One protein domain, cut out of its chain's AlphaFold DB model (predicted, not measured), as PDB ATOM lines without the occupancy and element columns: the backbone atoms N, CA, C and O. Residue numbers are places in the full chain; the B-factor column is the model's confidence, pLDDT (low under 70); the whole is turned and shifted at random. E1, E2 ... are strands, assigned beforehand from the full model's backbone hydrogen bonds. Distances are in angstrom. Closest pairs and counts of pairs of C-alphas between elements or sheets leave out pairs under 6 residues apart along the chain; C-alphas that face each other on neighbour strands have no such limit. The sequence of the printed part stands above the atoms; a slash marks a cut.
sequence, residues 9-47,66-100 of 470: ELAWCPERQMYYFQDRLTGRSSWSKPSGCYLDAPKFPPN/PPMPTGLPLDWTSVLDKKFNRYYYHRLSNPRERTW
ATOM      1  N   GLU A   9       9.010 -28.902 -40.807       94.19
ATOM      2  CA  GLU A   9       8.328 -27.672 -40.400       94.19
ATOM      3  C   GLU A   9       6.806 -27.820 -40.489       94.19
ATOM      4  O   GLU A   9       6.298 -28.736 -41.138       94.19
ATOM      5  N   LEU A  10       6.079 -26.923 -39.819       94.50
ATOM      6  CA  LEU A  10       4.623 -26.845 -39.878       94.50
ATOM      7  C   LEU A  10       4.194 -25.808 -40.915       94.50
ATOM      8  O   LEU A  10       4.646 -24.667 -40.878       94.50
ATOM      9  N   ALA A  11       3.271 -26.193 -41.784       92.56
ATOM     10  CA  ALA A  11       2.631 -25.312 -42.747       92.56
ATOM     11  C   ALA A  11       1.109 -25.376 -42.577       92.56
ATOM     12  O   ALA A  11       0.559 -26.425 -42.246       92.56
ATOM     13  N   TRP A  12       0.421 -24.254 -42.782       94.25
ATOM     14  CA  TRP A  12      -1.038 -24.171 -42.681       94.25
ATOM     15  C   TRP A  12      -1.691 -24.430 -44.042       94.25
ATOM     16  O   TRP A  12      -1.287 -23.840 -45.043       94.25
ATOM     17  N   CYS A  13      -2.704 -25.298 -44.089       90.69
ATOM     18  CA  CYS A  13      -3.548 -25.476 -45.268       90.69
ATOM     19  C   CYS A  13      -4.907 -24.796 -45.032       90.69
ATOM     20  O   CYS A  13      -5.695 -25.304 -44.229       90.69
ATOM     21  N   PRO A  14      -5.210 -23.678 -45.722       79.19
ATOM     22  CA  PRO A  14      -6.462 -22.950 -45.523       79.19
ATOM     23  C   PRO A  14      -7.689 -23.745 -45.986       79.19
ATOM     24  O   PRO A  14      -8.740 -23.644 -45.367       79.19
ATOM     25  N   GLU A  15      -7.567 -24.595 -47.007       83.38
ATOM     26  CA  GLU A  15      -8.691 -25.409 -47.498       83.38
ATOM     27  C   GLU A  15      -9.140 -26.456 -46.477       83.38
ATOM     28  O   GLU A  15     -10.328 -26.728 -46.331       83.38
ATOM     29  N   ARG A  16      -8.185 -27.052 -45.755       87.69
ATOM     30  CA  ARG A  16      -8.461 -28.090 -44.751       87.69
ATOM     31  C   ARG A  16      -8.526 -27.557 -43.330       87.69
ATOM     32  O   ARG A  16      -8.796 -28.334 -42.420       87.69
ATOM     33  N   GLN A  17      -8.253 -26.265 -43.151       90.69
ATOM     34  CA  GLN A  17      -8.189 -25.606 -41.851       90.69
ATOM     35  C   GLN A  17      -7.350 -26.413 -40.841       90.69
ATOM     36  O   GLN A  17      -7.753 -26.628 -39.699       90.69
ATOM     37  N   MET A  18      -6.181 -26.905 -41.275       96.25
ATOM     38  CA  MET A  18      -5.278 -27.673 -40.416       96.25
ATOM     39  C   MET A  18      -3.809 -27.519 -40.819       96.25
ATOM     40  O   MET A  18      -3.485 -27.266 -41.984       96.25
ATOM     41  N   TYR A  19      -2.910 -27.715 -39.854       95.62
ATOM     42  CA  TYR A  19      -1.475 -27.777 -40.119       95.62
ATOM     43  C   TYR A  19      -1.066 -29.127 -40.717       95.62
ATOM     44  O   TYR A  19      -1.626 -30.171 -40.378       95.62
ATOM     45  N   TYR A  20      -0.038 -29.108 -41.560       96.56
ATOM     46  CA  TYR A  20       0.671 -30.289 -42.040       96.56
ATOM     47  C   TYR A  20       2.178 -30.138 -41.840       96.56
ATOM     48  O   TYR A  20       2.698 -29.033 -41.693       96.56
ATOM     49  N   PHE A  21       2.876 -31.268 -41.825       96.38
ATOM     50  CA  PHE A  21       4.323 -31.342 -41.687       96.38
ATOM     51  C   PHE A  21       4.962 -31.399 -43.069       96.38
ATOM     52  O   PHE A  21       4.565 -32.228 -43.890       96.38
ATOM     53  N   GLN A  22       5.967 -30.569 -43.324       95.62
ATOM     54  CA  GLN A  22       6.729 -30.578 -44.569       95.62
ATOM     55  C   GLN A  22       8.222 -30.751 -44.286       95.62
ATOM     56  O   GLN A  22       8.788 -30.025 -43.475       95.62
ATOM     57  N   ASP A  23       8.857 -31.718 -44.942       93.31
ATOM     58  CA  ASP A  23      10.304 -31.911 -44.925       93.31
ATOM     59  C   ASP A  23      10.920 -31.063 -46.035       93.31
ATOM     60  O   ASP A  23      10.724 -31.328 -47.224       93.31
ATOM     61  N   ARG A  24      11.671 -30.031 -45.648       82.12
ATOM     62  CA  ARG A  24      12.276 -29.088 -46.596       82.12
ATOM     63  C   ARG A  24      13.412 -29.682 -47.421       82.12
ATOM     64  O   ARG A  24      13.715 -29.134 -48.476       82.12
ATOM     65  N   LEU A  25      14.036 -30.774 -46.974       80.56
ATOM     66  CA  LEU A  25      15.156 -31.381 -47.696       80.56
ATOM     67  C   LEU A  25      14.672 -32.353 -48.774       80.56
ATOM     68  O   LEU A  25      15.250 -32.417 -49.853       80.56
ATOM     69  N   THR A  26      13.607 -33.104 -48.485       85.50
ATOM     70  CA  THR A  26      13.067 -34.112 -49.413       85.50
ATOM     71  C   THR A  26      11.826 -33.650 -50.173       85.50
ATOM     72  O   THR A  26      11.388 -34.334 -51.096       85.50
ATOM     73  N   GLY A  27      11.220 -32.529 -49.772       82.75
ATOM     74  CA  GLY A  27       9.960 -32.024 -50.324       82.75
ATOM     75  C   GLY A  27       8.721 -32.820 -49.895       82.75
ATOM     76  O   GLY A  27       7.610 -32.488 -50.305       82.75
ATOM     77  N   ARG A  28       8.876 -33.862 -49.066       88.56
ATOM     78  CA  ARG A  28       7.759 -34.699 -48.607       88.56
ATOM     79  C   ARG A  28       6.862 -33.934 -47.641       88.56
ATOM     80  O   ARG A  28       7.340 -33.194 -46.788       88.56
ATOM     81  N   SER A  29       5.558 -34.175 -47.722       93.81
ATOM     82  CA  SER A  29       4.572 -33.626 -46.789       93.81
ATOM     83  C   SER A  29       3.726 -34.729 -46.157       93.81
ATOM     84  O   SER A  29       3.396 -35.715 -46.817       93.81
ATOM     85  N   SER A  30       3.335 -34.552 -44.899       94.81
ATOM     86  CA  SER A  30       2.499 -35.486 -44.142       94.81
ATOM     87  C   SER A  30       1.486 -34.732 -43.284       94.81
ATOM     88  O   SER A  30       1.829 -33.746 -42.639       94.81
ATOM     89  N   TRP A  31       0.245 -35.217 -43.233       95.75
ATOM     90  CA  TRP A  31      -0.794 -34.670 -42.348       95.75
ATOM     91  C   TRP A  31      -0.660 -35.169 -40.901       95.75
ATOM     92  O   TRP A  31      -1.176 -34.545 -39.981       95.75
ATOM     93  N   SER A  32       0.055 -36.275 -40.684       95.94
ATOM     94  CA  SER A  32       0.381 -36.823 -39.364       95.94
ATOM     95  C   SER A  32       1.842 -36.560 -39.002       95.94
ATOM     96  O   SER A  32       2.703 -36.611 -39.886       95.94
ATOM     97  N   LYS A  33       2.127 -36.334 -37.709       95.81
ATOM     98  CA  LYS A  33       3.477 -36.076 -37.176       95.81
ATOM     99  C   LYS A  33       4.436 -37.215 -37.567       95.81
ATOM    100  O   LYS A  33       4.252 -38.336 -37.092       95.81
ATOM    101  N   PRO A  34       5.435 -36.967 -38.434       94.25
ATOM    102  CA  PRO A  34       6.378 -37.999 -38.860       94.25
ATOM    103  C   PRO A  34       7.241 -38.496 -37.696       94.25
ATOM    104  O   PRO A  34       7.545 -37.740 -36.770       94.25
ATOM    105  N   SER A  35       7.685 -39.755 -37.751       91.12
ATOM    106  CA  SER A  35       8.566 -40.334 -36.730       91.12
ATOM    107  C   SER A  35       9.863 -39.526 -36.608       91.12
ATOM    108  O   SER A  35      10.613 -39.410 -37.577       91.12
ATOM    109  N   GLY A  36      10.130 -38.982 -35.419       88.62
ATOM    110  CA  GLY A  36      11.302 -38.144 -35.150       88.62
ATOM    111  C   GLY A  36      11.103 -36.646 -35.407       88.62
ATOM    112  O   GLY A  36      12.020 -35.879 -35.148       88.62
ATOM    113  N   CYS A  37       9.934 -36.195 -35.869       90.44
ATOM    114  CA  CYS A  37       9.603 -34.772 -35.862       90.44
ATOM    115  C   CYS A  37       9.323 -34.321 -34.419       90.44
ATOM    116  O   CYS A  37       8.555 -34.973 -33.715       90.44
ATOM    117  N   TYR A  38       9.923 -33.218 -33.970       91.69
ATOM    118  CA  TYR A  38       9.707 -32.687 -32.614       91.69
ATOM    119  C   TYR A  38       8.582 -31.652 -32.547       91.69
ATOM    120  O   TYR A  38       8.142 -31.309 -31.456       91.69
ATOM    121  N   LEU A  39       8.103 -31.165 -33.694       91.38
ATOM    122  CA  LEU A  39       7.073 -30.134 -33.758       91.38
ATOM    123  C   LEU A  39       5.695 -30.717 -33.439       91.38
ATOM    124  O   LEU A  39       5.353 -31.805 -33.905       91.38
ATOM    125  N   ASP A  40       4.895 -29.974 -32.681       94.94
ATOM    126  CA  ASP A  40       3.491 -30.283 -32.429       94.94
ATOM    127  C   ASP A  40       2.608 -29.274 -33.154       94.94
ATOM    128  O   ASP A  40       2.750 -28.065 -32.982       94.94
ATOM    129  N   ALA A  41       1.712 -29.787 -33.998       92.94
ATOM    130  CA  ALA A  41       0.770 -28.970 -34.744       92.94
ATOM    131  C   ALA A  41      -0.222 -28.294 -33.778       92.94
ATOM    132  O   ALA A  41      -0.891 -28.996 -33.010       92.94
ATOM    133  N   PRO A  42      -0.362 -26.958 -33.810       92.81
ATOM    134  CA  PRO A  42      -1.405 -26.270 -33.062       92.81
ATOM    135  C   PRO A  42      -2.800 -26.752 -33.478       92.81
ATOM    136  O   PRO A  42      -3.036 -27.093 -34.637       92.81
ATOM    137  N   LYS A  43      -3.746 -26.753 -32.531       89.44
ATOM    138  CA  LYS A  43      -5.144 -27.156 -32.786       89.44
ATOM    139  C   LYS A  43      -5.985 -26.077 -33.470       89.44
ATOM    140  O   LYS A  43      -7.035 -26.394 -34.013       89.44
ATOM    141  N   PHE A  44      -5.550 -24.825 -33.407       85.19
ATOM    142  CA  PHE A  44      -6.280 -23.672 -33.927       85.19
ATOM    143  C   PHE A  44      -5.542 -23.083 -35.130       85.19
ATOM    144  O   PHE A  44      -4.314 -23.210 -35.176       85.19
ATOM    145  N   PRO A  45      -6.249 -22.444 -36.082       87.25
ATOM    146  CA  PRO A  45      -5.612 -21.702 -37.164       87.25
ATOM    147  C   PRO A  45      -4.562 -20.728 -36.623       87.25
ATOM    148  O   PRO A  45      -4.689 -20.273 -35.482       87.25
ATOM    149  N   PRO A  46      -3.513 -20.405 -37.404       86.06
ATOM    150  CA  PRO A  46      -2.643 -19.294 -37.053       86.06
ATOM    151  C   PRO A  46      -3.543 -18.073 -36.853       86.06
ATOM    152  O   PRO A  46      -4.196 -17.634 -37.797       86.06
ATOM    153  N   ASN A  47      -3.649 -17.588 -35.612       67.62
ATOM    154  CA  ASN A  47      -4.421 -16.388 -35.317       67.62
ATOM    155  C   ASN A  47      -3.888 -15.286 -36.235       67.62
ATOM    156  O   ASN A  47      -2.706 -14.950 -36.152       67.62
ATOM    157  N   PRO A  66      10.947 -10.417 -56.740       87.25
ATOM    158  CA  PRO A  66      11.185 -10.588 -58.164       87.25
ATOM    159  C   PRO A  66       9.851 -10.514 -58.927       87.25
ATOM    160  O   PRO A  66       8.806 -10.855 -58.369       87.25
ATOM    161  N   PRO A  67       9.849 -10.073 -60.195       92.06
ATOM    162  CA  PRO A  67       8.632 -10.042 -60.994       92.06
ATOM    163  C   PRO A  67       8.028 -11.447 -61.116       92.06
ATOM    164  O   PRO A  67       8.750 -12.444 -61.213       92.06
ATOM    165  N   MET A  68       6.695 -11.521 -61.112       92.50
ATOM    166  CA  MET A  68       5.967 -12.784 -61.224       92.50
ATOM    167  C   MET A  68       6.334 -13.508 -62.531       92.50
ATOM    168  O   MET A  68       6.239 -12.900 -63.599       92.50
ATOM    169  N   PRO A  69       6.745 -14.790 -62.486       93.19
ATOM    170  CA  PRO A  69       7.053 -15.549 -63.691       93.19
ATOM    171  C   PRO A  69       5.827 -15.668 -64.611       93.19
ATOM    172  O   PRO A  69       4.799 -16.207 -64.212       93.19
ATOM    173  N   THR A  70       5.947 -15.203 -65.853       93.75
ATOM    174  CA  THR A  70       4.947 -15.379 -66.924       93.75
ATOM    175  C   THR A  70       5.415 -16.440 -67.920       93.75
ATOM    176  O   THR A  70       6.617 -16.657 -68.039       93.75
ATOM    177  N   GLY A  71       4.508 -17.103 -68.651       91.88
ATOM    178  CA  GLY A  71       4.870 -18.116 -69.659       91.88
ATOM    179  C   GLY A  71       5.358 -19.436 -69.054       91.88
ATOM    180  O   GLY A  71       6.457 -19.899 -69.363       91.88
ATOM    181  N   LEU A  72       4.579 -19.990 -68.124       94.31
ATOM    182  CA  LEU A  72       4.751 -21.354 -67.618       94.31
ATOM    183  C   LEU A  72       3.957 -22.330 -68.505       94.31
ATOM    184  O   LEU A  72       2.973 -21.902 -69.112       94.31
ATOM    185  N   PRO A  73       4.343 -23.618 -68.590       95.75
ATOM    186  CA  PRO A  73       3.528 -24.616 -69.283       95.75
ATOM    187  C   PRO A  73       2.105 -24.700 -68.705       95.75
ATOM    188  O   PRO A  73       1.905 -24.408 -67.527       95.75
ATOM    189  N   LEU A  74       1.134 -25.143 -69.516       91.12
ATOM    190  CA  LEU A  74      -0.318 -25.101 -69.232       91.12
ATOM    191  C   LEU A  74      -0.738 -25.754 -67.896       91.12
ATOM    192  O   LEU A  74      -1.792 -25.447 -67.352       91.12
ATOM    193  N   ASP A  75       0.101 -26.634 -67.353       94.62
ATOM    194  CA  ASP A  75      -0.136 -27.398 -66.126       94.62
ATOM    195  C   ASP A  75       0.782 -26.976 -64.961       94.62
ATOM    196  O   ASP A  75       0.949 -27.706 -63.990       94.62
ATOM    197  N   TRP A  76       1.420 -25.808 -65.043       96.69
ATOM    198  CA  TRP A  76       2.320 -25.291 -64.011       96.69
ATOM    199  C   TRP A  76       1.888 -23.915 -63.519       96.69
ATOM    200  O   TRP A  76       1.467 -23.055 -64.286       96.69
ATOM    201  N   THR A  77       2.068 -23.675 -62.223       96.44
ATOM    202  CA  THR A  77       1.875 -22.357 -61.607       96.44
ATOM    203  C   THR A  77       3.058 -21.999 -60.708       96.44
ATOM    204  O   THR A  77       3.864 -22.864 -60.350       96.44
ATOM    205  N   SER A  78       3.190 -20.721 -60.348       96.19
ATOM    206  CA  SER A  78       4.258 -20.217 -59.478       96.19
ATOM    207  C   SER A  78       3.710 -19.588 -58.206       96.19
ATOM    208  O   SER A  78       2.702 -18.888 -58.244       96.19
ATOM    209  N   VAL A  79       4.411 -19.776 -57.088       95.62
ATOM    210  CA  VAL A  79       4.063 -19.190 -55.788       95.62
ATOM    211  C   VAL A  79       5.303 -18.527 -55.192       95.62
ATOM    212  O   VAL A  79       6.377 -19.131 -55.173       95.62
ATOM    213  N   LEU A  80       5.170 -17.284 -54.715       94.00
ATOM    214  CA  LEU A  80       6.261 -16.559 -54.059       94.00
ATOM    215  C   LEU A  80       6.518 -17.156 -52.669       94.00
ATOM    216  O   LEU A  80       5.673 -17.045 -51.777       94.00
ATOM    217  N   ASP A  81       7.693 -17.747 -52.463       90.75
ATOM    218  CA  ASP A  81       8.165 -18.078 -51.122       90.75
ATOM    219  C   ASP A  81       8.729 -16.803 -50.486       90.75
ATOM    220  O   ASP A  81       9.841 -16.366 -50.801       90.75
ATOM    221  N   LYS A  82       7.935 -16.194 -49.596       83.81
ATOM    222  CA  LYS A  82       8.302 -14.961 -48.887       83.81
ATOM    223  C   LYS A  82       9.652 -15.114 -48.182       83.81
ATOM    224  O   LYS A  82      10.472 -14.216 -48.276       83.81
ATOM    225  N   LYS A  83       9.928 -16.267 -47.561       81.69
ATOM    226  CA  LYS A  83      11.148 -16.488 -46.767       81.69
ATOM    227  C   LYS A  83      12.429 -16.377 -47.595       81.69
ATOM    228  O   LYS A  83      13.447 -15.938 -47.074       81.69
ATOM    229  N   PHE A  84      12.388 -16.786 -48.862       81.81
ATOM    230  CA  PHE A  84      13.551 -16.774 -49.760       81.81
ATOM    231  C   PHE A  84      13.480 -15.683 -50.830       81.81
ATOM    232  O   PHE A  84      14.364 -15.616 -51.682       81.81
ATOM    233  N   ASN A  85      12.422 -14.870 -50.811       89.06
ATOM    234  CA  ASN A  85      12.111 -13.873 -51.827       89.06
ATOM    235  C   ASN A  85      12.262 -14.413 -53.269       89.06
ATOM    236  O   ASN A  85      12.848 -13.772 -54.140       89.06
ATOM    237  N   ARG A  86      11.779 -15.643 -53.513       94.81
ATOM    238  CA  ARG A  86      11.889 -16.354 -54.800       94.81
ATOM    239  C   ARG A  86      10.639 -17.191 -55.064       94.81
ATOM    240  O   ARG A  86      10.026 -17.712 -54.137       94.81
ATOM    241  N   TYR A  87      10.276 -17.350 -56.334       94.88
ATOM    242  CA  TYR A  87       9.182 -18.233 -56.743       94.88
ATOM    243  C   TYR A  87       9.611 -19.705 -56.766       94.88
ATOM    244  O   TYR A  87      10.692 -20.029 -57.262       94.88
ATOM    245  N   TYR A  88       8.737 -20.589 -56.285       95.81
ATOM    246  CA  TYR A  88       8.765 -22.013 -56.624       95.81
ATOM    247  C   TYR A  88       7.606 -22.345 -57.559       95.81
ATOM    248  O   TYR A  88       6.576 -21.663 -57.567       95.81
ATOM    249  N   TYR A  89       7.777 -23.405 -58.335       96.25
ATOM    250  CA  TYR A  89       6.813 -23.869 -59.319       96.25
ATOM    251  C   TYR A  89       6.229 -25.195 -58.862       96.25
ATOM    252  O   TYR A  89       6.938 -26.024 -58.289       96.25
ATOM    253  N   HIS A  90       4.943 -25.401 -59.105       93.75
ATOM    254  CA  HIS A  90       4.313 -26.696 -58.891       93.75
ATOM    255  C   HIS A  90       3.315 -27.004 -59.991       93.75
ATOM    256  O   HIS A  90       2.766 -26.099 -60.628       93.75
ATOM    257  N   ARG A  91       3.110 -28.299 -60.203       95.38
ATOM    258  CA  ARG A  91       2.214 -28.807 -61.230       95.38
ATOM    259  C   ARG A  91       0.776 -28.833 -60.713       95.38
ATOM    260  O   ARG A  91       0.544 -29.292 -59.594       95.38
ATOM    261  N   LEU A  92      -0.187 -28.351 -61.497       90.19
ATOM    262  CA  LEU A  92      -1.600 -28.304 -61.102       90.19
ATOM    263  C   LEU A  92      -2.201 -29.716 -61.043       90.19
ATOM    264  O   LEU A  92      -2.897 -30.048 -60.084       90.19
ATOM    265  N   SER A  93      -1.861 -30.574 -62.010       87.94
ATOM    266  CA  SER A  93      -2.268 -31.985 -62.042       87.94
ATOM    267  C   SER A  93      -1.669 -32.829 -60.909       87.94
ATOM    268  O   SER A  93      -2.276 -33.809 -60.473       87.94
ATOM    269  N   ASN A  94      -0.496 -32.448 -60.394       92.06
ATOM    270  CA  ASN A  94       0.173 -33.130 -59.290       92.06
ATOM    271  C   ASN A  94       0.832 -32.125 -58.328       92.06
ATOM    272  O   ASN A  94       2.041 -31.901 -58.403       92.06
ATOM    273  N   PRO A  95       0.088 -31.581 -57.345       83.06
ATOM    274  CA  PRO A  95       0.600 -30.560 -56.419       83.06
ATOM    275  C   PRO A  95       1.771 -31.010 -55.523       83.06
ATOM    276  O   PRO A  95       2.356 -30.201 -54.789       83.06
ATOM    277  N   ARG A  96       2.094 -32.314 -55.533       85.44
ATOM    278  CA  ARG A  96       3.271 -32.880 -54.858       85.44
ATOM    279  C   ARG A  96       4.554 -32.683 -55.665       85.44
ATOM    280  O   ARG A  96       5.630 -32.717 -55.078       85.44
ATOM    281  N   GLU A  97       4.450 -32.479 -56.974       90.75
ATOM    282  CA  GLU A  97       5.572 -32.161 -57.849       90.75
ATOM    283  C   GLU A  97       5.870 -30.660 -57.754       90.75
ATOM    284  O   GLU A  97       5.051 -29.819 -58.134       90.75
ATOM    285  N   ARG A  98       7.031 -30.322 -57.182       93.25
ATOM    286  CA  ARG A  98       7.480 -28.941 -56.967       93.25
ATOM    287  C   ARG A  98       8.945 -28.800 -57.349       93.25
ATOM    288  O   ARG A  98       9.734 -29.704 -57.093       93.25
ATOM    289  N   THR A  99       9.318 -27.650 -57.896       92.75
ATOM    290  CA  THR A  99      10.709 -27.330 -58.235       92.75
ATOM    291  C   THR A  99      11.008 -25.847 -58.015       92.75
ATOM    292  O   THR A  99      10.121 -24.995 -58.076       92.75
ATOM    293  N   TRP A 100      12.272 -25.535 -57.737       94.81
ATOM    294  CA  TRP A 100      12.791 -24.162 -57.701       94.81
ATOM    295  C   TRP A 100      13.250 -23.670 -59.077       94.81
ATOM    296  O   TRP A 100      13.516 -22.476 -59.259       94.81
TER     297      TRP A 100
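This is residues 9 to 47 and 66 to 100 of the 470 residues of the protein "Hypothetical protein" of Polarella glacialis (UniProt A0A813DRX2). With little regular structure, this is two separate two-stranded hairpins, E1 with E2 and E3 with E4, set apart along the longest axis, and a long loop, residues 24 to 47, that folds back past the first hairpin. The 74 printed residues hold four named strands, E1 to E4 in chain order, and no named helix; both sheets are antiparallel, and the class is all strand, with 23 residues in named elements. The whole is loose, with a radius of gyration of the C-alphas of 14.1 A, and only just elongated, spanning 39 by 26 by 23 A.

E1, residues 9 to 13, and E2, residues 18 to 23, form an antiparallel hairpin at 140 degrees; N 11 and O 20, 2.9 A apart, are within hydrogen-bond range. E3, residues 76 to 81, and E4, residues 86 to 91, form another at 148 degrees, with N 79 and O 88 at 2.9 A. E1 and E2 are apart from E3 and E4.

E1 runs 13.0 A from C-alpha 9 at (8.328, -27.672, -40.400), E2 16.8 A, E3 15.9 A, and E4 17.0 A to C-alpha 91 at (2.214, -28.807, -61.230).

The two C-alphas farthest apart, those of Gly 36 and Gly 71, are 40.4 A apart. Residues 48 to 65 are not printed; C-alphas 47 and 66 are 28.3 A apart across the cut. Asn 47 has a pLDDT under 70.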